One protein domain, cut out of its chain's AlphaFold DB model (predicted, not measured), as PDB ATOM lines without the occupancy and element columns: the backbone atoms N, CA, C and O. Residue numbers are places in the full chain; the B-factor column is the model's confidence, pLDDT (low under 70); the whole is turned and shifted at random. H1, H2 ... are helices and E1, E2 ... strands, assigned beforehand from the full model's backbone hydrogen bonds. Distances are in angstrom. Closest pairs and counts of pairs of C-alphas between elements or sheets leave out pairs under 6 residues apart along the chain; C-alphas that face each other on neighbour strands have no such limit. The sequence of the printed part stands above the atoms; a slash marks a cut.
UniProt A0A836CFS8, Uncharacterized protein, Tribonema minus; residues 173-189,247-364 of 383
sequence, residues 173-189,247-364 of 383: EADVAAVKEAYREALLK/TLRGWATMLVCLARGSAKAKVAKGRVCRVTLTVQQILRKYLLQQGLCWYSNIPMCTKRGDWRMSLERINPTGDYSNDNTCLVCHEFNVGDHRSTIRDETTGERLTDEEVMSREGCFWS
ATOM      1  N   GLU A 173     -52.685   0.527   4.891       95.75
ATOM      2  CA  GLU A 173     -53.994  -0.013   5.222       95.75
ATOM      3  C   GLU A 173     -53.843  -1.425   5.781       95.75
ATOM      4  O   GLU A 173     -52.984  -2.207   5.358       95.75
ATOM      5  N   ALA A 174     -54.677  -1.758   6.762       95.75
ATOM      6  CA  ALA A 174     -54.708  -3.099   7.314       95.75
ATOM      7  C   ALA A 174     -55.491  -4.047   6.402       95.75
ATOM      8  O   ALA A 174     -56.654  -3.796   6.081       95.75
ATOM      9  N   ASP A 175     -54.923  -5.220   6.121       97.50
ATOM     10  CA  ASP A 175     -55.714  -6.370   5.685       97.50
ATOM     11  C   ASP A 175     -56.439  -6.969   6.902       97.50
ATOM     12  O   ASP A 175     -55.989  -7.917   7.559       97.50
ATOM     13  N   VAL A 176     -57.582  -6.368   7.245       97.88
ATOM     14  CA  VAL A 176     -58.391  -6.746   8.413       97.88
ATOM     15  C   VAL A 176     -58.825  -8.215   8.350       97.88
ATOM     16  O   VAL A 176     -58.973  -8.858   9.396       97.88
ATOM     17  N   ALA A 177     -59.034  -8.764   7.150       98.19
ATOM     18  CA  ALA A 177     -59.422 -10.157   6.970       98.19
ATOM     19  C   ALA A 177     -58.262 -11.098   7.320       98.19
ATOM     20  O   ALA A 177     -58.443 -11.984   8.164       98.19
ATOM     21  N   ALA A 178     -57.068 -10.858   6.768       98.00
ATOM     22  CA  ALA A 178     -55.871 -11.636   7.086       98.00
ATOM     23  C   ALA A 178     -55.507 -11.549   8.576       98.00
ATOM     24  O   ALA A 178     -55.173 -12.559   9.199       98.00
ATOM     25  N   VAL A 179     -55.646 -10.369   9.188       98.25
ATOM     26  CA  VAL A 179     -55.391 -10.166  10.623       98.25
ATOM     27  C   VAL A 179     -56.360 -10.967  11.489       98.25
ATOM     28  O   VAL A 179     -55.938 -11.627  12.445       98.25
ATOM     29  N   LYS A 180     -57.660 -10.936  11.166       98.31
ATOM     30  CA  LYS A 180     -58.676 -11.729  11.875       98.31
ATOM     31  C   LYS A 180     -58.392 -13.221  11.754       98.31
ATOM     32  O   LYS A 180     -58.541 -13.935  12.746       98.31
ATOM     33  N   GLU A 181     -57.966 -13.683  10.583       98.06
ATOM     34  CA  GLU A 181     -57.649 -15.093  10.371       98.06
ATOM     35  C   GLU A 181     -56.396 -15.526  11.139       98.06
ATOM     36  O   GLU A 181     -56.458 -16.472  11.924       98.06
ATOM     37  N   ALA A 182     -55.307 -14.757  11.053       97.56
ATOM     38  CA  ALA A 182     -54.095 -15.003  11.836       97.56
ATOM     39  C   ALA A 182     -54.377 -15.009  13.350       97.56
ATOM     40  O   ALA A 182     -53.823 -15.825  14.094       97.56
ATOM     41  N   TYR A 183     -55.265 -14.128  13.828       98.19
ATOM     42  CA  TYR A 183     -55.722 -14.120  15.217       98.19
ATOM     43  C   TYR A 183     -56.472 -15.408  15.591       98.19
ATOM     44  O   TYR A 183     -56.161 -16.007  16.625       98.19
ATOM     45  N   ARG A 184     -57.428 -15.859  14.764       97.94
ATOM     46  CA  ARG A 184     -58.172 -17.113  14.991       97.94
ATOM     47  C   ARG A 184     -57.236 -18.315  15.025       97.94
ATOM     48  O   ARG A 184     -57.296 -19.088  15.982       97.94
ATOM     49  N   GLU A 185     -56.334 -18.433  14.053       96.88
ATOM     50  CA  GLU A 185     -55.323 -19.492  14.016       96.88
ATOM     51  C   GLU A 185     -54.459 -19.463  15.285       96.88
ATOM     52  O   GLU A 185     -54.257 -20.483  15.944       96.88
ATOM     53  N   ALA A 186     -54.021 -18.275  15.708       96.81
ATOM     54  CA  ALA A 186     -53.203 -18.120  16.903       96.81
ATOM     55  C   ALA A 186     -53.940 -18.454  18.212       96.81
ATOM     56  O   ALA A 186     -53.288 -18.783  19.214       96.81
ATOM     57  N   LEU A 187     -55.275 -18.378  18.250       97.06
ATOM     58  CA  LEU A 187     -56.069 -18.825  19.397       97.06
ATOM     59  C   LEU A 187     -56.103 -20.349  19.514       97.06
ATOM     60  O   LEU A 187     -56.124 -20.862  20.642       97.06
ATOM     61  N   LEU A 188     -56.042 -21.067  18.390       94.62
ATOM     62  CA  LEU A 188     -55.934 -22.517  18.387       94.62
ATOM     63  C   LEU A 188     -54.600 -22.895  19.040       94.62
ATOM     64  O   LEU A 188     -53.506 -22.655  18.529       94.62
ATOM     65  N   LYS A 189     -54.669 -23.469  20.245       82.00
ATOM     66  CA  LYS A 189     -53.475 -24.052  20.858       82.00
ATOM     67  C   LYS A 189     -53.015 -25.166  19.920       82.00
ATOM     68  O   LYS A 189     -53.851 -26.012  19.593       82.00
ATOM     69  N   THR A 247     -44.949 -18.090  13.646       96.81
ATOM     70  CA  THR A 247     -46.397 -17.985  13.907       96.81
ATOM     71  C   THR A 247     -46.718 -16.819  14.845       96.81
ATOM     72  O   THR A 247     -45.966 -16.527  15.783       96.81
ATOM     73  N   LEU A 248     -47.896 -16.207  14.686       98.00
ATOM     74  CA  LEU A 248     -48.365 -15.135  15.574       98.00
ATOM     75  C   LEU A 248     -48.422 -15.579  17.045       98.00
ATOM     76  O   LEU A 248     -47.974 -14.855  17.939       98.00
ATOM     77  N   ARG A 249     -48.894 -16.803  17.316       97.75
ATOM     78  CA  ARG A 249     -48.947 -17.356  18.678       97.75
ATOM     79  C   ARG A 249     -47.559 -17.555  19.282       97.75
ATOM     80  O   ARG A 249     -47.357 -17.256  20.464       97.75
ATOM     81  N   GLY A 250     -46.627 -18.116  18.513       96.81
ATOM     82  CA  GLY A 250     -45.274 -18.368  18.997       96.81
ATOM     83  C   GLY A 250     -44.513 -17.084  19.258       96.81
ATOM     84  O   GLY A 250     -43.894 -16.954  20.319       96.81
ATOM     85  N   TRP A 251     -44.670 -16.092  18.383       98.12
ATOM     86  CA  TRP A 251     -44.111 -14.766  18.603       98.12
ATOM     87  C   TRP A 251     -44.717 -14.077  19.831       98.12
ATOM     88  O   TRP A 251     -43.980 -13.641  20.712       98.12
ATOM     89  N   ALA A 252     -46.047 -14.070  19.983       98.25
ATOM     90  CA  ALA A 252     -46.711 -13.514  21.168       98.25
ATOM     91  C   ALA A 252     -46.244 -14.189  22.472       98.25
ATOM     92  O   ALA A 252     -46.000 -13.527  23.482       98.25
ATOM     93  N   THR A 253     -46.048 -15.510  22.450       97.62
ATOM     94  CA  THR A 253     -45.492 -16.258  23.589       97.62
ATOM     95  C   THR A 253     -44.072 -15.800  23.922       97.62
ATOM     96  O   THR A 253     -43.738 -15.599  25.092       97.62
ATOM     97  N   MET A 254     -43.246 -15.595  22.899       97.88
ATOM     98  CA  MET A 254     -41.879 -15.109  23.044       97.88
ATOM     99  C   MET A 254     -41.834 -13.674  23.596       97.88
ATOM    100  O   MET A 254     -41.053 -13.427  24.514       97.88
ATOM    101  N   LEU A 255     -42.737 -12.780  23.179       98.12
ATOM    102  CA  LEU A 255     -42.850 -11.424  23.739       98.12
ATOM    103  C   LEU A 255     -43.171 -11.434  25.246       98.12
ATOM    104  O   LEU A 255     -42.516 -10.726  26.012       98.12
ATOM    105  N   VAL A 256     -44.100 -12.283  25.710       98.31
ATOM    106  CA  VAL A 256     -44.375 -12.439  27.157       98.31
ATOM    107  C   VAL A 256     -43.134 -12.942  27.907       98.31
ATOM    108  O   VAL A 256     -42.824 -12.462  29.000       98.31
ATOM    109  N   CYS A 257     -42.404 -13.906  27.340       98.00
ATOM    110  CA  CYS A 257     -41.167 -14.412  27.938       98.00
ATOM    111  C   CYS A 257     -40.091 -13.321  28.051       98.00
ATOM    112  O   CYS A 257     -39.457 -13.206  29.104       98.00
ATOM    113  N   LEU A 258     -39.915 -12.496  27.013       97.25
ATOM    114  CA  LEU A 258     -38.990 -11.360  27.038       97.25
ATOM    115  C   LEU A 258     -39.396 -10.322  28.090       97.25
ATOM    116  O   LEU A 258     -38.548  -9.900  28.876       97.25
ATOM    117  N   ALA A 259     -40.684  -9.976  28.180       97.56
ATOM    118  CA  ALA A 259     -41.200  -9.059  29.201       97.56
ATOM    119  C   ALA A 259     -40.872  -9.545  30.625       97.56
ATOM    120  O   ALA A 259     -40.367  -8.781  31.449       97.56
ATOM    121  N   ARG A 260     -41.063 -10.845  30.901       97.88
ATOM    122  CA  ARG A 260     -40.695 -11.474  32.186       97.88
ATOM    123  C   ARG A 260     -39.195 -11.429  32.456       97.88
ATOM    124  O   ARG A 260     -38.793 -11.125  33.579       97.88
ATOM    125  N   GLY A 261     -38.370 -11.707  31.448       97.31
ATOM    126  CA  GLY A 261     -36.913 -11.603  31.557       97.31
ATOM    127  C   GLY A 261     -36.465 -10.183  31.911       97.31
ATOM    128  O   GLY A 261     -35.701  -9.988  32.859       97.31
ATOM    129  N   SER A 262     -37.012  -9.188  31.212       95.44
ATOM    130  CA  SER A 262     -36.757  -7.768  31.460       95.44
ATOM    131  C   SER A 262     -37.213  -7.326  32.851       95.44
ATOM    132  O   SER A 262     -36.459  -6.655  33.557       95.44
ATOM    133  N   ALA A 263     -38.410  -7.728  33.286       95.56
ATOM    134  CA  ALA A 263     -38.912  -7.440  34.628       95.56
ATOM    135  C   ALA A 263     -38.021  -8.060  35.716       95.56
ATOM    136  O   ALA A 263     -37.610  -7.366  36.644       95.56
ATOM    137  N   LYS A 264     -37.607  -9.325  35.554       96.62
ATOM    138  CA  LYS A 264     -36.662  -9.988  36.467       96.62
ATOM    139  C   LYS A 264     -35.327  -9.242  36.551       96.62
ATOM    140  O   LYS A 264     -34.809  -9.041  37.647       96.62
ATOM    141  N   ALA A 265     -34.781  -8.797  35.418       94.38
ATOM    142  CA  ALA A 265     -33.542  -8.021  35.386       94.38
ATOM    143  C   ALA A 265     -33.679  -6.657  36.087       94.38
ATOM    144  O   ALA A 265     -32.715  -6.168  36.675       94.38
ATOM    145  N   LYS A 266     -34.867  -6.045  36.047       91.12
ATOM    146  CA  LYS A 266     -35.179  -4.818  36.792       91.12
ATOM    147  C   LYS A 266     -35.278  -5.073  38.297       91.12
ATOM    148  O   LYS A 266     -34.644  -4.339  39.052       91.12
ATOM    149  N   VAL A 267     -35.960  -6.137  38.717       93.12
ATOM    150  CA  VAL A 267     -36.042  -6.554  40.130       93.12
ATOM    151  C   VAL A 267     -34.659  -6.842  40.708       93.12
ATOM    152  O   VAL A 267     -34.336  -6.357  41.786       93.12
ATOM    153  N   ALA A 268     -33.786  -7.514  39.952       93.94
ATOM    154  CA  ALA A 268     -32.397  -7.748  40.358       93.94
ATOM    155  C   ALA A 268     -31.580  -6.452  40.558       93.94
ATOM    156  O   ALA A 268     -30.568  -6.463  41.251       93.94
ATOM    157  N   LYS A 269     -32.016  -5.332  39.967       88.88
ATOM    158  CA  LYS A 269     -31.436  -3.991  40.146       88.88
ATOM    159  C   LYS A 269     -32.187  -3.158  41.199       88.88
ATOM    160  O   LYS A 269     -32.028  -1.940  41.218       88.88
ATOM    161  N   GLY A 270     -33.036  -3.785  42.016       88.69
ATOM    162  CA  GLY A 270     -33.830  -3.121  43.054       88.69
ATOM    163  C   GLY A 270     -35.023  -2.317  42.529       88.69
ATOM    164  O   GLY A 270     -35.495  -1.417  43.215       88.69
ATOM    165  N   ARG A 271     -35.500  -2.582  41.305       87.38
ATOM    166  CA  ARG A 271     -36.654  -1.875  40.718       87.38
ATOM    167  C   ARG A 271     -37.912  -2.737  40.788       87.38
ATOM    168  O   ARG A 271     -37.863  -3.916  40.449       87.38
ATOM    169  N   VAL A 272     -39.051  -2.137  41.120       90.06
ATOM    170  CA  VAL A 272     -40.357  -2.800  40.997       90.06
ATOM    171  C   VAL A 272     -40.743  -2.846  39.518       90.06
ATOM    172  O   VAL A 272     -40.680  -1.835  38.825       90.06
ATOM    173  N   CYS A 273     -41.056  -4.038  39.013       94.12
ATOM    174  CA  CYS A 273     -41.600  -4.230  37.672       94.12
ATOM    175  C   CYS A 273     -42.350  -5.564  37.633       94.12
ATOM    176  O   CYS A 273     -41.739  -6.628  37.775       94.12
ATOM    177  N   ARG A 274     -43.669  -5.516  37.474       96.19
ATOM    178  CA  ARG A 274     -44.552  -6.682  37.395       96.19
ATOM    179  C   ARG A 274     -44.898  -6.983  35.940       96.19
ATOM    180  O   ARG A 274     -44.834  -6.124  35.060       96.19
ATOM    181  N   VAL A 275     -45.260  -8.238  35.690       98.12
ATOM    182  CA  VAL A 275     -45.744  -8.688  34.381       98.12
ATOM    183  C   VAL A 275     -47.083  -9.376  34.578       98.12
ATOM    184  O   VAL A 275     -47.130 -10.526  35.012       98.12
ATOM    185  N   THR A 276     -48.159  -8.665  34.256       98.06
ATOM    186  CA  THR A 276     -49.524  -9.215  34.219       98.06
ATOM    187  C   THR A 276     -49.950  -9.589  32.801       98.06
ATOM    188  O   THR A 276     -50.982 -10.229  32.616       98.06
ATOM    189  N   LEU A 277     -49.133  -9.238  31.803       97.62
ATOM    190  CA  LEU A 277     -49.392  -9.510  30.398       97.62
ATOM    191  C   LEU A 277     -49.409 -11.017  30.078       97.62
ATOM    192  O   LEU A 277     -48.499 -11.776  30.432       97.62
ATOM    193  N   THR A 278     -50.439 -11.437  29.350       98.06
ATOM    194  CA  THR A 278     -50.667 -12.809  28.875       98.06
ATOM    195  C   THR A 278     -50.560 -12.901  27.354       98.06
ATOM    196  O   THR A 278     -50.658 -11.904  26.640       98.06
ATOM    197  N   VAL A 279     -50.409 -14.123  26.829       98.06
ATOM    198  CA  VAL A 279     -50.383 -14.358  25.374       98.06
ATOM    199  C   VAL A 279     -51.692 -13.896  24.731       98.06
ATOM    200  O   VAL A 279     -51.665 -13.244  23.696       98.06
ATOM    201  N   GLN A 280     -52.833 -14.172  25.363       98.19
ATOM    202  CA  GLN A 280     -54.153 -13.766  24.881       98.19
ATOM    203  C   GLN A 280     -54.297 -12.244  24.801       98.19
ATOM    204  O   GLN A 280     -54.866 -11.749  23.834       98.19
ATOM    205  N   GLN A 281     -53.763 -11.504  25.776       98.44
ATOM    206  CA  GLN A 281     -53.761 -10.040  25.735       98.44
ATOM    207  C   GLN A 281     -52.904  -9.506  24.583       98.44
ATOM    208  O   GLN A 281     -53.355  -8.613  23.877       98.44
ATOM    209  N   ILE A 282     -51.731 -10.093  24.316       98.62
ATOM    210  CA  ILE A 282     -50.921  -9.721  23.141       98.62
ATOM    211  C   ILE A 282     -51.664 -10.012  21.833       98.62
ATOM    212  O   ILE A 282     -51.720  -9.152  20.960       98.62
ATOM    213  N   LEU A 283     -52.280 -11.190  21.697       98.56
ATOM    214  CA  LEU A 283     -53.069 -11.525  20.506       98.56
ATOM    215  C   LEU A 283     -54.257 -10.568  20.326       98.56
ATOM    216  O   LEU A 283     -54.534 -10.127  19.216       98.56
ATOM    217  N   ARG A 284     -54.939 -10.205  21.419       98.50
ATOM    218  CA  ARG A 284     -56.023  -9.217  21.390       98.50
ATOM    219  C   ARG A 284     -55.511  -7.842  20.967       98.50
ATOM    220  O   ARG A 284     -56.187  -7.187  20.188       98.50
ATOM    221  N   LYS A 285     -54.331  -7.417  21.427       98.62
ATOM    222  CA  LYS A 285     -53.692  -6.171  20.971       98.62
ATOM    223  C   LYS A 285     -53.400  -6.190  19.482       98.62
ATOM    224  O   LYS A 285     -53.719  -5.220  18.815       98.62
ATOM    225  N   TYR A 286     -52.865  -7.296  18.969       98.62
ATOM    226  CA  TYR A 286     -52.625  -7.454  17.536       98.62
ATOM    227  C   TYR A 286     -53.920  -7.265  16.740       98.62
ATOM    228  O   TYR A 286     -53.941  -6.492  15.791       98.62
ATOM    229  N   LEU A 287     -55.022  -7.882  17.179       98.50
ATOM    230  CA  LEU A 287     -56.333  -7.701  16.553       98.50
ATOM    231  C   LEU A 287     -56.854  -6.257  16.662       98.50
ATOM    232  O   LEU A 287     -57.321  -5.709  15.669       98.50
ATOM    233  N   LEU A 288     -56.781  -5.642  17.849       98.25
ATOM    234  CA  LEU A 288     -57.263  -4.272  18.087       98.25
ATOM    235  C   LEU A 288     -56.475  -3.229  17.287       98.25
ATOM    236  O   LEU A 288     -57.059  -2.273  16.795       98.25
ATOM    237  N   GLN A 289     -55.170  -3.441  17.127       98.25
ATOM    238  CA  GLN A 289     -54.299  -2.625  16.282       98.25
ATOM    239  C   GLN A 289     -54.367  -3.021  14.799       98.25
ATOM    240  O   GLN A 289     -53.594  -2.510  14.001       98.25
ATOM    241  N   GLN A 290     -55.238  -3.965  14.426       98.38
ATOM    242  CA  GLN A 290     -55.379  -4.459  13.054       98.38
ATOM    243  C   GLN A 290     -54.048  -4.944  12.446       98.38
ATOM    244  O   GLN A 290     -53.779  -4.768  11.266       98.38
ATOM    245  N   GLY A 291     -53.178  -5.530  13.271       98.44
ATOM    246  CA  GLY A 291     -51.845  -5.981  12.875       98.44
ATOM    247  C   GLY A 291     -50.839  -4.868  12.569       98.44
ATOM    248  O   GLY A 291     -49.716  -5.175  12.166       98.44
ATOM    249  N   LEU A 292     -51.202  -3.603  12.790       98.56
ATOM    250  CA  LEU A 292     -50.378  -2.440  12.489       98.56
ATOM    251  C   LEU A 292     -49.571  -1.968  13.705       98.56
ATOM    252  O   LEU A 292     -49.970  -2.132  14.865       98.56
ATOM    253  N   CYS A 293     -48.410  -1.379  13.437       98.56
ATOM    254  CA  CYS A 293     -47.580  -0.720  14.435       98.56
ATOM    255  C   CYS A 293     -48.300   0.487  15.038       98.56
ATOM    256  O   CYS A 293     -48.820   1.320  14.305       98.56
ATOM    257  N   TRP A 294     -48.243   0.619  16.367       98.31
ATOM    258  CA  TRP A 294     -48.904   1.695  17.111       98.31
ATOM    259  C   TRP A 294     -48.534   3.111  16.639       98.31
ATOM    260  O   TRP A 294     -49.403   3.970  16.605       98.31
ATOM    261  N   TYR A 295     -47.269   3.350  16.268       97.50
ATOM    262  CA  TYR A 295     -46.816   4.676  15.829       97.50
ATOM    263  C   TYR A 295     -47.051   4.935  14.336       97.50
ATOM    264  O   TYR A 295     -47.660   5.933  13.967       97.50
ATOM    265  N   SER A 296     -46.548   4.038  13.484       97.56
ATOM    266  CA  SER A 296     -46.406   4.265  12.043       97.56
ATOM    267  C   SER A 296     -47.495   3.646  11.176       97.56
ATOM    268  O   SER A 296     -47.442   3.774   9.958       97.56
ATOM    269  N   ASN A 297     -48.426   2.890  11.761       98.00
ATOM    270  CA  ASN A 297     -49.402   2.079  11.032       98.00
ATOM    271  C   ASN A 297     -48.794   1.044  10.061       98.00
ATOM    272  O   ASN A 297     -49.524   0.404   9.316       98.00
ATOM    273  N   ILE A 298     -47.480   0.805  10.086       98.25
ATOM    274  CA  ILE A 298     -46.841  -0.222   9.251       98.25
ATOM    275  C   ILE A 298     -47.340  -1.616   9.670       98.25
ATOM    276  O   ILE A 298     -47.334  -1.917  10.872       98.25
ATOM    277  N   PRO A 299     -47.706  -2.506   8.727       98.50
ATOM    278  CA  PRO A 299     -48.049  -3.888   9.042       98.50
ATOM    279  C   PRO A 299     -46.868  -4.615   9.689       98.50
ATOM    280  O   PRO A 299     -45.777  -4.711   9.122       98.50
ATOM    281  N   MET A 300     -47.082  -5.146  10.890       98.44
ATOM    282  CA  MET A 300     -46.030  -5.842  11.622       98.44
ATOM    283  C   MET A 300     -45.907  -7.298  11.176       98.44
ATOM    284  O   MET A 300     -46.907  -7.983  10.946       98.44
ATOM    285  N   CYS A 301     -44.679  -7.821  11.165       97.31
ATOM    286  CA  CYS A 301     -44.418  -9.229  10.869       97.31
ATOM    287  C   CYS A 301     -43.862 -10.003  12.080       97.31
ATOM    288  O   CYS A 301     -43.294  -9.447  13.018       97.31
ATOM    289  N   THR A 302     -44.017 -11.323  12.080       97.62
ATOM    290  CA  THR A 302     -43.419 -12.244  13.072       97.62
ATOM    291  C   THR A 302     -42.085 -12.820  12.600       97.62
ATOM    292  O   THR A 302     -41.305 -13.354  13.392       97.62
ATOM    293  N   LYS A 303     -41.821 -12.729  11.294       96.62
ATOM    294  CA  LYS A 303     -40.614 -13.245  10.654       96.62
ATOM    295  C   LYS A 303     -39.405 -12.381  11.014       96.62
ATOM    296  O   LYS A 303     -39.516 -11.251  11.484       96.62
ATOM    297  N   ARG A 304     -38.207 -12.936  10.824       94.31
ATOM    298  CA  ARG A 304     -36.974 -12.146  10.932       94.31
ATOM    299  C   ARG A 304     -36.896 -11.182   9.753       94.31
ATOM    300  O   ARG A 304     -37.095 -11.611   8.623       94.31
ATOM    301  N   GLY A 305     -36.546  -9.936  10.032       95.31
ATOM    302  CA  GLY A 305     -36.450  -8.880   9.035       95.31
ATOM    303  C   GLY A 305     -36.979  -7.572   9.599       95.31
ATOM    304  O   GLY A 305     -37.036  -7.402  10.823       95.31
ATOM    305  N   ASP A 306     -37.358  -6.694   8.683       97.31
ATOM    306  CA  ASP A 306     -37.874  -5.368   8.984       97.31
ATOM    307  C   ASP A 306     -39.316  -5.423   9.484       97.31
ATOM    308  O   ASP A 306     -40.067  -6.360   9.191       97.31
ATOM    309  N   TRP A 307     -39.696  -4.410  10.257       97.94
ATOM    310  CA  TRP A 307     -41.062  -4.213  10.754       97.94
ATOM    311  C   TRP A 307     -41.547  -5.351  11.651       97.94
ATOM    312  O   TRP A 307     -42.743  -5.584  11.836       97.94
ATOM    313  N   ARG A 308     -40.600  -6.083  12.239       97.94
ATOM    314  CA  ARG A 308     -40.894  -7.193  13.133       97.94
ATOM    315  C   ARG A 308     -41.622  -6.683  14.370       97.94
ATOM    316  O   ARG A 308     -41.172  -5.738  15.009       97.94
ATOM    317  N   MET A 309     -42.691  -7.360  14.763       98.50
ATOM    318  CA  MET A 309     -43.479  -7.006  15.936       98.50
ATOM    319  C   MET A 309     -42.625  -7.020  17.212       98.50
ATOM    320  O   MET A 309     -41.942  -8.004  17.515       98.50
ATOM    321  N   SER A 310     -42.709  -5.955  17.996       98.12
ATOM    322  CA  SER A 310     -42.101  -5.814  19.315       98.12
ATOM    323  C   SER A 310     -43.132  -5.313  20.321       98.12
ATOM    324  O   SER A 310     -44.204  -4.831  19.958       98.12
ATOM    325  N   LEU A 311     -42.809  -5.466  21.602       98.06
ATOM    326  CA  LEU A 311     -43.634  -5.004  22.713       98.06
ATOM    327  C   LEU A 311     -43.019  -3.737  23.309       98.06
ATOM    328  O   LEU A 311     -41.911  -3.797  23.846       98.06
ATOM    329  N   GLU A 312     -43.747  -2.627  23.244       97.44
ATOM    330  CA  GLU A 312     -43.344  -1.338  23.813       97.44
ATOM    331  C   GLU A 312     -44.195  -1.004  25.038       97.44
ATOM    332  O   GLU A 312     -45.347  -1.443  25.141       97.44
ATOM    333  N   ARG A 313     -43.628  -0.256  25.992       95.75
ATOM    334  CA  ARG A 313     -44.390   0.242  27.143       95.75
ATOM    335  C   ARG A 313     -44.763   1.694  26.903       95.75
ATOM    336  O   ARG A 313     -43.881   2.506  26.670       95.75
ATOM    337  N   ILE A 314     -46.051   2.007  27.029       94.25
ATOM    338  CA  ILE A 314     -46.567   3.372  26.830       94.25
ATOM    339  C   ILE A 314     -45.949   4.313  27.869       94.25
ATOM    340  O   ILE A 314     -45.416   5.360  27.522       94.25
ATOM    341  N   ASN A 315     -45.941   3.889  29.134       91.56
ATOM    342  CA  ASN A 315     -45.114   4.458  30.186       91.56
ATOM    343  C   ASN A 315     -43.879   3.556  30.430       91.56
ATOM    344  O   ASN A 315     -44.003   2.459  31.004       91.56
ATOM    345  N   PRO A 316     -42.664   4.010  30.064       90.88
ATOM    346  CA  PRO A 316     -41.417   3.271  30.252       90.88
ATOM    347  C   PRO A 316     -41.009   3.028  31.710       90.88
ATOM    348  O   PRO A 316     -40.131   2.184  31.956       90.88
ATOM    349  N   THR A 317     -41.599   3.698  32.694       88.81
ATOM    350  CA  THR A 317     -41.340   3.410  34.113       88.81
ATOM    351  C   THR A 317     -42.253   2.316  34.658       88.81
ATOM    352  O   THR A 317     -41.806   1.530  35.493       88.81
ATOM    353  N   GLY A 318     -43.454   2.181  34.089       91.44
ATOM    354  CA  GLY A 318     -44.485   1.253  34.537       91.44
ATOM    355  C   GLY A 318     -44.244  -0.228  34.214       91.44
ATOM    356  O   GLY A 318     -43.243  -0.647  33.610       91.44
ATOM    357  N   ASP A 319     -45.218  -1.036  34.625       96.25
ATOM    358  CA  ASP A 319     -45.239  -2.493  34.491       96.25
ATOM    359  C   ASP A 319     -45.527  -2.964  33.058       96.25
ATOM    360  O   ASP A 319     -46.008  -2.211  32.209       96.25
ATOM    361  N   TYR A 320     -45.268  -4.247  32.788       97.81
ATOM    362  CA  TYR A 320     -45.777  -4.908  31.584       97.81
ATOM    363  C   TYR A 320     -47.206  -5.390  31.849       97.81
ATOM    364  O   TYR A 320     -47.436  -6.560  32.183       97.81
ATOM    365  N   SER A 321     -48.156  -4.467  31.729       97.88
ATOM    366  CA  SER A 321     -49.592  -4.728  31.832       97.88
ATOM    367  C   SER A 321     -50.269  -4.619  30.469       97.88
ATOM    368  O   SER A 321     -49.679  -4.137  29.501       97.88
ATOM    369  N   ASN A 322     -51.520  -5.073  30.384       98.06
ATOM    370  CA  ASN A 322     -52.315  -4.870  29.179       98.06
ATOM    371  C   ASN A 322     -52.480  -3.380  28.862       98.06
ATOM    372  O   ASN A 322     -52.390  -3.010  27.704       98.06
ATOM    373  N   ASP A 323     -52.661  -2.516  29.852       97.75
ATOM    374  CA  ASP A 323     -53.012  -1.117  29.575       97.75
ATOM    375  C   ASP A 323     -51.772  -0.241  29.360       97.75
ATOM    376  O   ASP A 323     -51.837   0.763  28.667       97.75
ATOM    377  N   ASN A 324     -50.611  -0.670  29.866       97.44
ATOM    378  CA  ASN A 324     -49.341   0.040  29.716       97.44
ATOM    379  C   ASN A 324     -48.457  -0.503  28.577       97.44
ATOM    380  O   ASN A 324     -47.248  -0.272  28.560       97.44
ATOM    381  N   THR A 325     -49.001  -1.285  27.647       98.19
ATOM    382  CA  THR A 325     -48.214  -1.819  26.524       98.19
ATOM    383  C   THR A 325     -48.921  -1.649  25.192       98.19
ATOM    384  O   THR A 325     -50.146  -1.713  25.110       98.19
ATOM    385  N   CYS A 326     -48.144  -1.495  24.131       98.31
ATOM    386  CA  CYS A 326     -48.613  -1.522  22.750       98.31
ATOM    387  C   CYS A 326     -47.674  -2.385  21.897       98.31
ATOM    388  O   CYS A 326     -46.587  -2.784  22.337       98.31
ATOM    389  N   LEU A 327     -48.127  -2.739  20.695       98.69
ATOM    390  CA  LEU A 327     -47.304  -3.440  19.716       98.69
ATOM    391  C   LEU A 327     -46.743  -2.435  18.714       98.69
ATOM    392  O   LEU A 327     -47.480  -1.618  18.165       98.69
ATOM    393  N   VAL A 328     -45.440  -2.505  18.481       98.56
ATOM    394  CA  VAL A 328     -44.715  -1.597  17.584       98.56
ATOM    395  C   VAL A 328     -43.833  -2.398  16.637       98.56
ATOM    396  O   VAL A 328     -43.448  -3.525  16.954       98.56
ATOM    397  N   CYS A 329     -43.447  -1.818  15.505       98.50
ATOM    398  CA  CYS A 329     -42.312  -2.328  14.745       98.50
ATOM    399  C   CYS A 329     -41.029  -2.199  15.580       98.50
ATOM    400  O   CYS A 329     -40.827  -1.218  16.300       98.50
ATOM    401  N   HIS A 330     -40.157  -3.201  15.499       97.69
ATOM    402  CA  HIS A 330     -38.928  -3.293  16.283       97.69
ATOM    403  C   HIS A 330     -38.006  -2.080  16.107       97.69
ATOM    404  O   HIS A 330     -37.308  -1.709  17.044       97.69
ATOM    405  N   GLU A 331     -38.050  -1.455  14.935       97.88
ATOM    406  CA  GLU A 331     -37.336  -0.238  14.558       97.88
ATOM    407  C   GLU A 331     -37.635   0.951  15.484       97.88
ATOM    408  O   GLU A 331     -36.752   1.775  15.709       97.88
ATOM    409  N   PHE A 332     -38.843   1.012  16.055       97.31
ATOM    410  CA  PHE A 332     -39.266   2.064  16.989       97.31
ATOM    411  C   PHE A 332     -39.109   1.665  18.464       97.31
ATOM    412  O   PHE A 332     -39.372   2.466  19.356       97.31
ATOM    413  N   ASN A 333     -38.684   0.434  18.758       95.62
ATOM    414  CA  ASN A 333     -38.445  -0.013  20.130       95.62
ATOM    415  C   ASN A 333     -37.002   0.318  20.528       95.62
ATOM    416  O   ASN A 333     -36.092  -0.514  20.462       95.62
ATOM    417  N   VAL A 334     -36.798   1.584  20.878       92.94
ATOM    418  CA  VAL A 334     -35.505   2.144  21.279       92.94
ATOM    419  C   VAL A 334     -35.412   2.239  22.803       92.94
ATOM    420  O   VAL A 334     -36.407   2.375  23.511       92.94
ATOM    421  N   GLY A 335     -34.199   2.124  23.341       87.50
ATOM    422  CA  GLY A 335     -33.996   2.083  24.787       87.50
ATOM    423  C   GLY A 335     -34.277   3.424  25.471       87.50
ATOM    424  O   GLY A 335     -33.647   4.427  25.150       87.50
ATOM    425  N   ASP A 336     -35.139   3.425  26.493       85.62
ATOM    426  CA  ASP A 336     -35.316   4.587  27.372       85.62
ATOM    427  C   ASP A 336     -34.278   4.593  28.510       85.62
ATOM    428  O   ASP A 336     -34.291   3.765  29.435       85.62
ATOM    429  N   HIS A 337     -33.374   5.569  28.455       83.75
ATOM    430  CA  HIS A 337     -32.329   5.780  29.452       83.75
ATOM    431  C   HIS A 337     -32.736   6.731  30.586       83.75
ATOM    432  O   HIS A 337     -31.999   6.825  31.574       83.75
ATOM    433  N   ARG A 338     -33.916   7.364  30.538       81.44
ATOM    434  CA  ARG A 338     -34.349   8.337  31.556       81.44
ATOM    435  C   ARG A 338     -34.483   7.729  32.946       81.44
ATOM    436  O   ARG A 338     -34.179   8.377  33.934       81.44
ATOM    437  N   SER A 339     -34.786   6.432  33.044       75.50
ATOM    438  CA  SER A 339     -34.809   5.713  34.335       75.50
ATOM    439  C   SER A 339     -33.449   5.627  35.054       75.50
ATOM    440  O   SER A 339     -33.360   5.054  36.144       75.50
ATOM    441  N   THR A 340     -32.369   6.082  34.415       79.31
ATOM    442  CA  THR A 340     -31.038   6.205  35.024       79.31
ATOM    443  C   THR A 340     -30.738   7.617  35.516       79.31
ATOM    444  O   THR A 340     -29.776   7.788  36.263       79.31
ATOM    445  N   ILE A 341     -31.569   8.590  35.139       80.19
ATOM    446  CA  ILE A 341     -31.471   9.971  35.590       80.19
ATOM    447  C   ILE A 341     -31.852  10.022  37.071       80.19
ATOM    448  O   ILE A 341     -32.771   9.339  37.535       80.19
ATOM    449  N   ARG A 342     -31.079  10.803  37.814       81.81
ATOM    450  CA  ARG A 342     -31.252  11.060  39.239       81.81
ATOM    451  C   ARG A 342     -31.510  12.543  39.430       81.81
ATOM    452  O   ARG A 342     -31.090  13.338  38.589       81.81
ATOM    453  N   ASP A 343     -32.200  12.885  40.505       83.12
ATOM    454  CA  ASP A 343     -32.318  14.270  40.931       83.12
ATOM    455  C   ASP A 343     -30.921  14.847  41.200       83.12
ATOM    456  O   ASP A 343     -30.064  14.180  41.787       83.12
ATOM    457  N   GLU A 344     -30.672  16.066  40.728       74.94
ATOM    458  CA  GLU A 344     -29.347  16.691  40.812       74.94
ATOM    459  C   GLU A 344     -29.010  17.148  42.236       74.94
ATOM    460  O   GLU A 344     -27.837  17.216  42.599       74.94
ATOM    461  N   THR A 345     -30.027  17.428  43.054       75.75
ATOM    462  CA  THR A 345     -29.870  17.936  44.419       75.75
ATOM    463  C   THR A 345     -29.713  16.787  45.408       75.75
ATOM    464  O   THR A 345     -28.795  16.776  46.232       75.75
ATOM    465  N   THR A 346     -30.597  15.793  45.326       79.00
ATOM    466  CA  THR A 346     -30.671  14.689  46.289       79.00
ATOM    467  C   THR A 346     -29.880  13.462  45.834       79.00
ATOM    468  O   THR A 346     -29.475  12.640  46.657       79.00
ATOM    469  N   GLY A 347     -29.625  13.313  44.528       78.00
ATOM    470  CA  GLY A 347     -29.076  12.084  43.944       78.00
ATOM    471  C   GLY A 347     -30.061  10.906  43.967       78.00
ATOM    472  O   GLY A 347     -29.704   9.775  43.584       78.00
ATOM    473  N   GLU A 348     -31.294  11.142  44.414       83.62
ATOM    474  CA  GLU A 348     -32.349  10.143  44.446       83.62
ATOM    475  C   GLU A 348     -32.873   9.866  43.042       83.62
ATOM    476  O   GLU A 348     -32.571  10.551  42.065       83.62
ATOM    477  N   ARG A 349     -33.598   8.762  42.909       80.69
ATOM    478  CA  ARG A 349     -34.230   8.439  41.639       80.69
ATOM    479  C   ARG A 349     -35.448   9.345  41.482       80.69
ATOM    480  O   ARG A 349     -36.252   9.415  42.401       80.69
ATOM    481  N   LEU A 350     -35.583   9.937  40.303       83.50
ATOM    482  CA  LEU A 350     -36.769  10.701  39.938       83.50
ATOM    483  C   LEU A 350     -38.037   9.847  40.044       83.50
ATOM    484  O   LEU A 350     -38.000   8.639  39.750       83.50
ATOM    485  N   THR A 351     -39.143  10.478  40.428       85.69
ATOM    486  CA  THR A 351     -40.473   9.871  40.374       85.69
ATOM    487  C   THR A 351     -40.840   9.537  38.931       85.69
ATOM    488  O   THR A 351     -40.236  10.013  37.966       85.69
ATOM    489  N   ASP A 352     -41.840   8.682  38.759       79.88
ATOM    490  CA  ASP A 352     -42.286   8.304  37.424       79.88
ATOM    491  C   ASP A 352     -42.862   9.512  36.654       79.88
ATOM    492  O   ASP A 352     -42.615   9.630  35.454       79.88
ATOM    493  N   GLU A 353     -43.527  10.459  37.328       84.81
ATOM    494  CA  GLU A 353     -43.996  11.713  36.714       84.81
ATOM    495  C   GLU A 353     -42.833  12.626  36.288       84.81
ATOM    496  O   GLU A 353     -42.824  13.170  35.179       84.81
ATOM    497  N   GLU A 354     -41.802  12.751  37.128       86.88
ATOM    498  CA  GLU A 354     -40.589  13.513  36.808       86.88
ATOM    499  C   GLU A 354     -39.815  12.895  35.639       86.88
ATOM    500  O   GLU A 354     -39.257  13.605  34.806       86.88
ATOM    501  N   VAL A 355     -39.780  11.564  35.539       84.50
ATOM    502  CA  VAL A 355     -39.172  10.875  34.393       84.50
ATOM    503  C   VAL A 355     -39.970  11.135  33.118       84.50
ATOM    504  O   VAL A 355     -39.367  11.380  32.072       84.50
ATOM    505  N   MET A 356     -41.302  11.090  33.190       82.56
ATOM    506  CA  MET A 356     -42.175  11.269  32.028       82.56
ATOM    507  C   MET A 356     -42.183  12.702  31.493       82.56
ATOM    508  O   MET A 356     -42.290  12.878  30.282       82.56
ATOM    509  N   SER A 357     -42.011  13.701  32.360       84.62
ATOM    510  CA  SER A 357     -41.893  15.113  31.962       84.62
ATOM    511  C   SER A 357     -40.542  15.470  31.334       84.62
ATOM    512  O   SER A 357     -40.421  16.513  30.691       84.62
ATOM    513  N   ARG A 358     -39.518  14.618  31.474       83.56
ATOM    514  CA  ARG A 358     -38.211  14.836  30.842       83.56
ATOM    515  C   ARG A 358     -38.191  14.348  29.398       83.56
ATOM    516  O   ARG A 358     -38.666  13.256  29.085       83.56
ATOM    517  N   GLU A 359     -37.533  15.125  28.544       82.75
ATOM    518  CA  GLU A 359     -37.161  14.710  27.190       82.75
ATOM    519  C   GLU A 359     -36.335  13.413  27.207       82.75
ATOM    520  O   GLU A 359     -35.610  13.136  28.168       82.75
ATOM    521  N   GLY A 360     -36.441  12.601  26.152       84.25
ATOM    522  CA  GLY A 360     -35.706  11.342  26.064       84.25
ATOM    523  C   GLY A 360     -35.726  10.722  24.675       84.25
ATOM    524  O   GLY A 360     -36.647  10.932  23.898       84.25
ATOM    525  N   CYS A 361     -34.739   9.881  24.373       84.38
ATOM    526  CA  CYS A 361     -34.561   9.270  23.051       84.38
ATOM    527  C   CYS A 361     -35.573   8.144  22.716       84.38
ATOM    528  O   CYS A 361     -35.247   7.250  21.944       84.38
ATOM    529  N   PHE A 362     -36.768   8.133  23.318       89.19
ATOM    530  CA  PHE A 362     -37.830   7.150  23.058       89.19
ATOM    531  C   PHE A 362     -38.881   7.718  22.098       89.19
ATOM    532  O   PHE A 362     -38.958   8.935  21.924       89.19
ATOM    533  N   TRP A 363     -39.669   6.842  21.473       94.31
ATOM    534  CA  TRP A 363     -40.764   7.236  20.588       94.31
ATOM    535  C   TRP A 363     -42.057   7.482  21.376       94.31
ATOM    536  O   TRP A 363     -42.434   6.702  22.251       94.31
ATOM    537  N   SER A 364     -42.754   8.559  21.027       93.88
ATOM    538  CA  SER A 364     -44.140   8.842  21.412       93.88
ATOM    539  C   SER A 364     -44.945   9.162  20.151       93.88
ATOM    540  O   SER A 364     -44.357   9.325  19.078       93.88
TER     541      SER A 364
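What this domain is: This is residues 173 to 189 and 247 to 364 of the 383 residues of an uncharacterized protein of Tribonema minus (UniProt A0A836CFS8). A small two-stranded hairpin, E1 and E2, lies near the middle, with the long helix H2 beside E1 and the shorter H3 beside E2. H1 runs side by side with H3 at one end of the domain, and the long stretch of residues 330 to 351 leads out to the other end, with the short H4 after it. The printed part has 135 residues, with four named helices and two named strands in the order H1 H2 H3 E1 E2 H4, the sheet E1 - E2 being antiparallel. The class is mostly helix, though under half of the residues, 58 of 135, are in named elements. The whole is compact, with a radius of gyration of the C-alphas of 16.2 A, yet elongated, spanning 55 by 28 by 24 A.

How they stand to each other: H1, residues 176 to 187, touches H3, residues 279 to 288, at a shallow tilt of 9 degrees, opposite ways; their closest C-alphas, of Tyr 183 and Leu 283, are 6.5 A apart. With residues 182 to 187 alone H1 also touches H2, residues 248 to 267, the same way at a steep tilt of 69 degrees, only just short of about perpendicular; the closest C-alphas, of Ala 186 and Arg 249, are 4.7 A apart. H2 touches H3 with residues 248 to 256 alone, opposite ways at a steep tilt of 63 degrees, and the closest C-alphas, of Thr 253 and Val 279, are 5.5 A apart. E1, residues 309 to 313, and E2, residues 325 to 329, are a hairpin, with N 310 and O 328 at 2.7 A and N 312 and O 326 at 3.0 A, within hydrogen-bond range. The closest C-alphas of H2 and E1, of Leu 255 and Leu 311, are 6.5 A apart, and those of H3 and E2, of Tyr 286 and Leu 327, are 7.0 A apart. H4, residues 352 to 357, touches no helix and is apart from E1. In H1, H2, H3 and H4 every O i to N i+4 pair is within hydrogen-bond range.

Where its parts are: H1 begins at C-alpha 176, (-58.391, -6.746, 8.413), and is 16.5 A long. H2, the longest helix, measures 28.8 A and H3 14.2 A. E1 begins at C-alpha 309, (-43.479, -7.006, 15.936); it is 13.4 A long and E2 13.2 A. H4, 8.7 A long, ends at C-alpha 357, (-41.893, 15.113, 31.962).

The domain as a whole: The two C-alphas farthest apart, of Ala 177 and Thr 345, are 55.4 A apart. Residues 190 to 246 are not printed, and C-alphas 189 and 247 are 11.6 A apart across this cut. The links H2 to H3, H3 to E1, E1 to E2 and E2 to H4 are long. The mean pLDDT of the printed part is 93.6, and no printed residue is under 70.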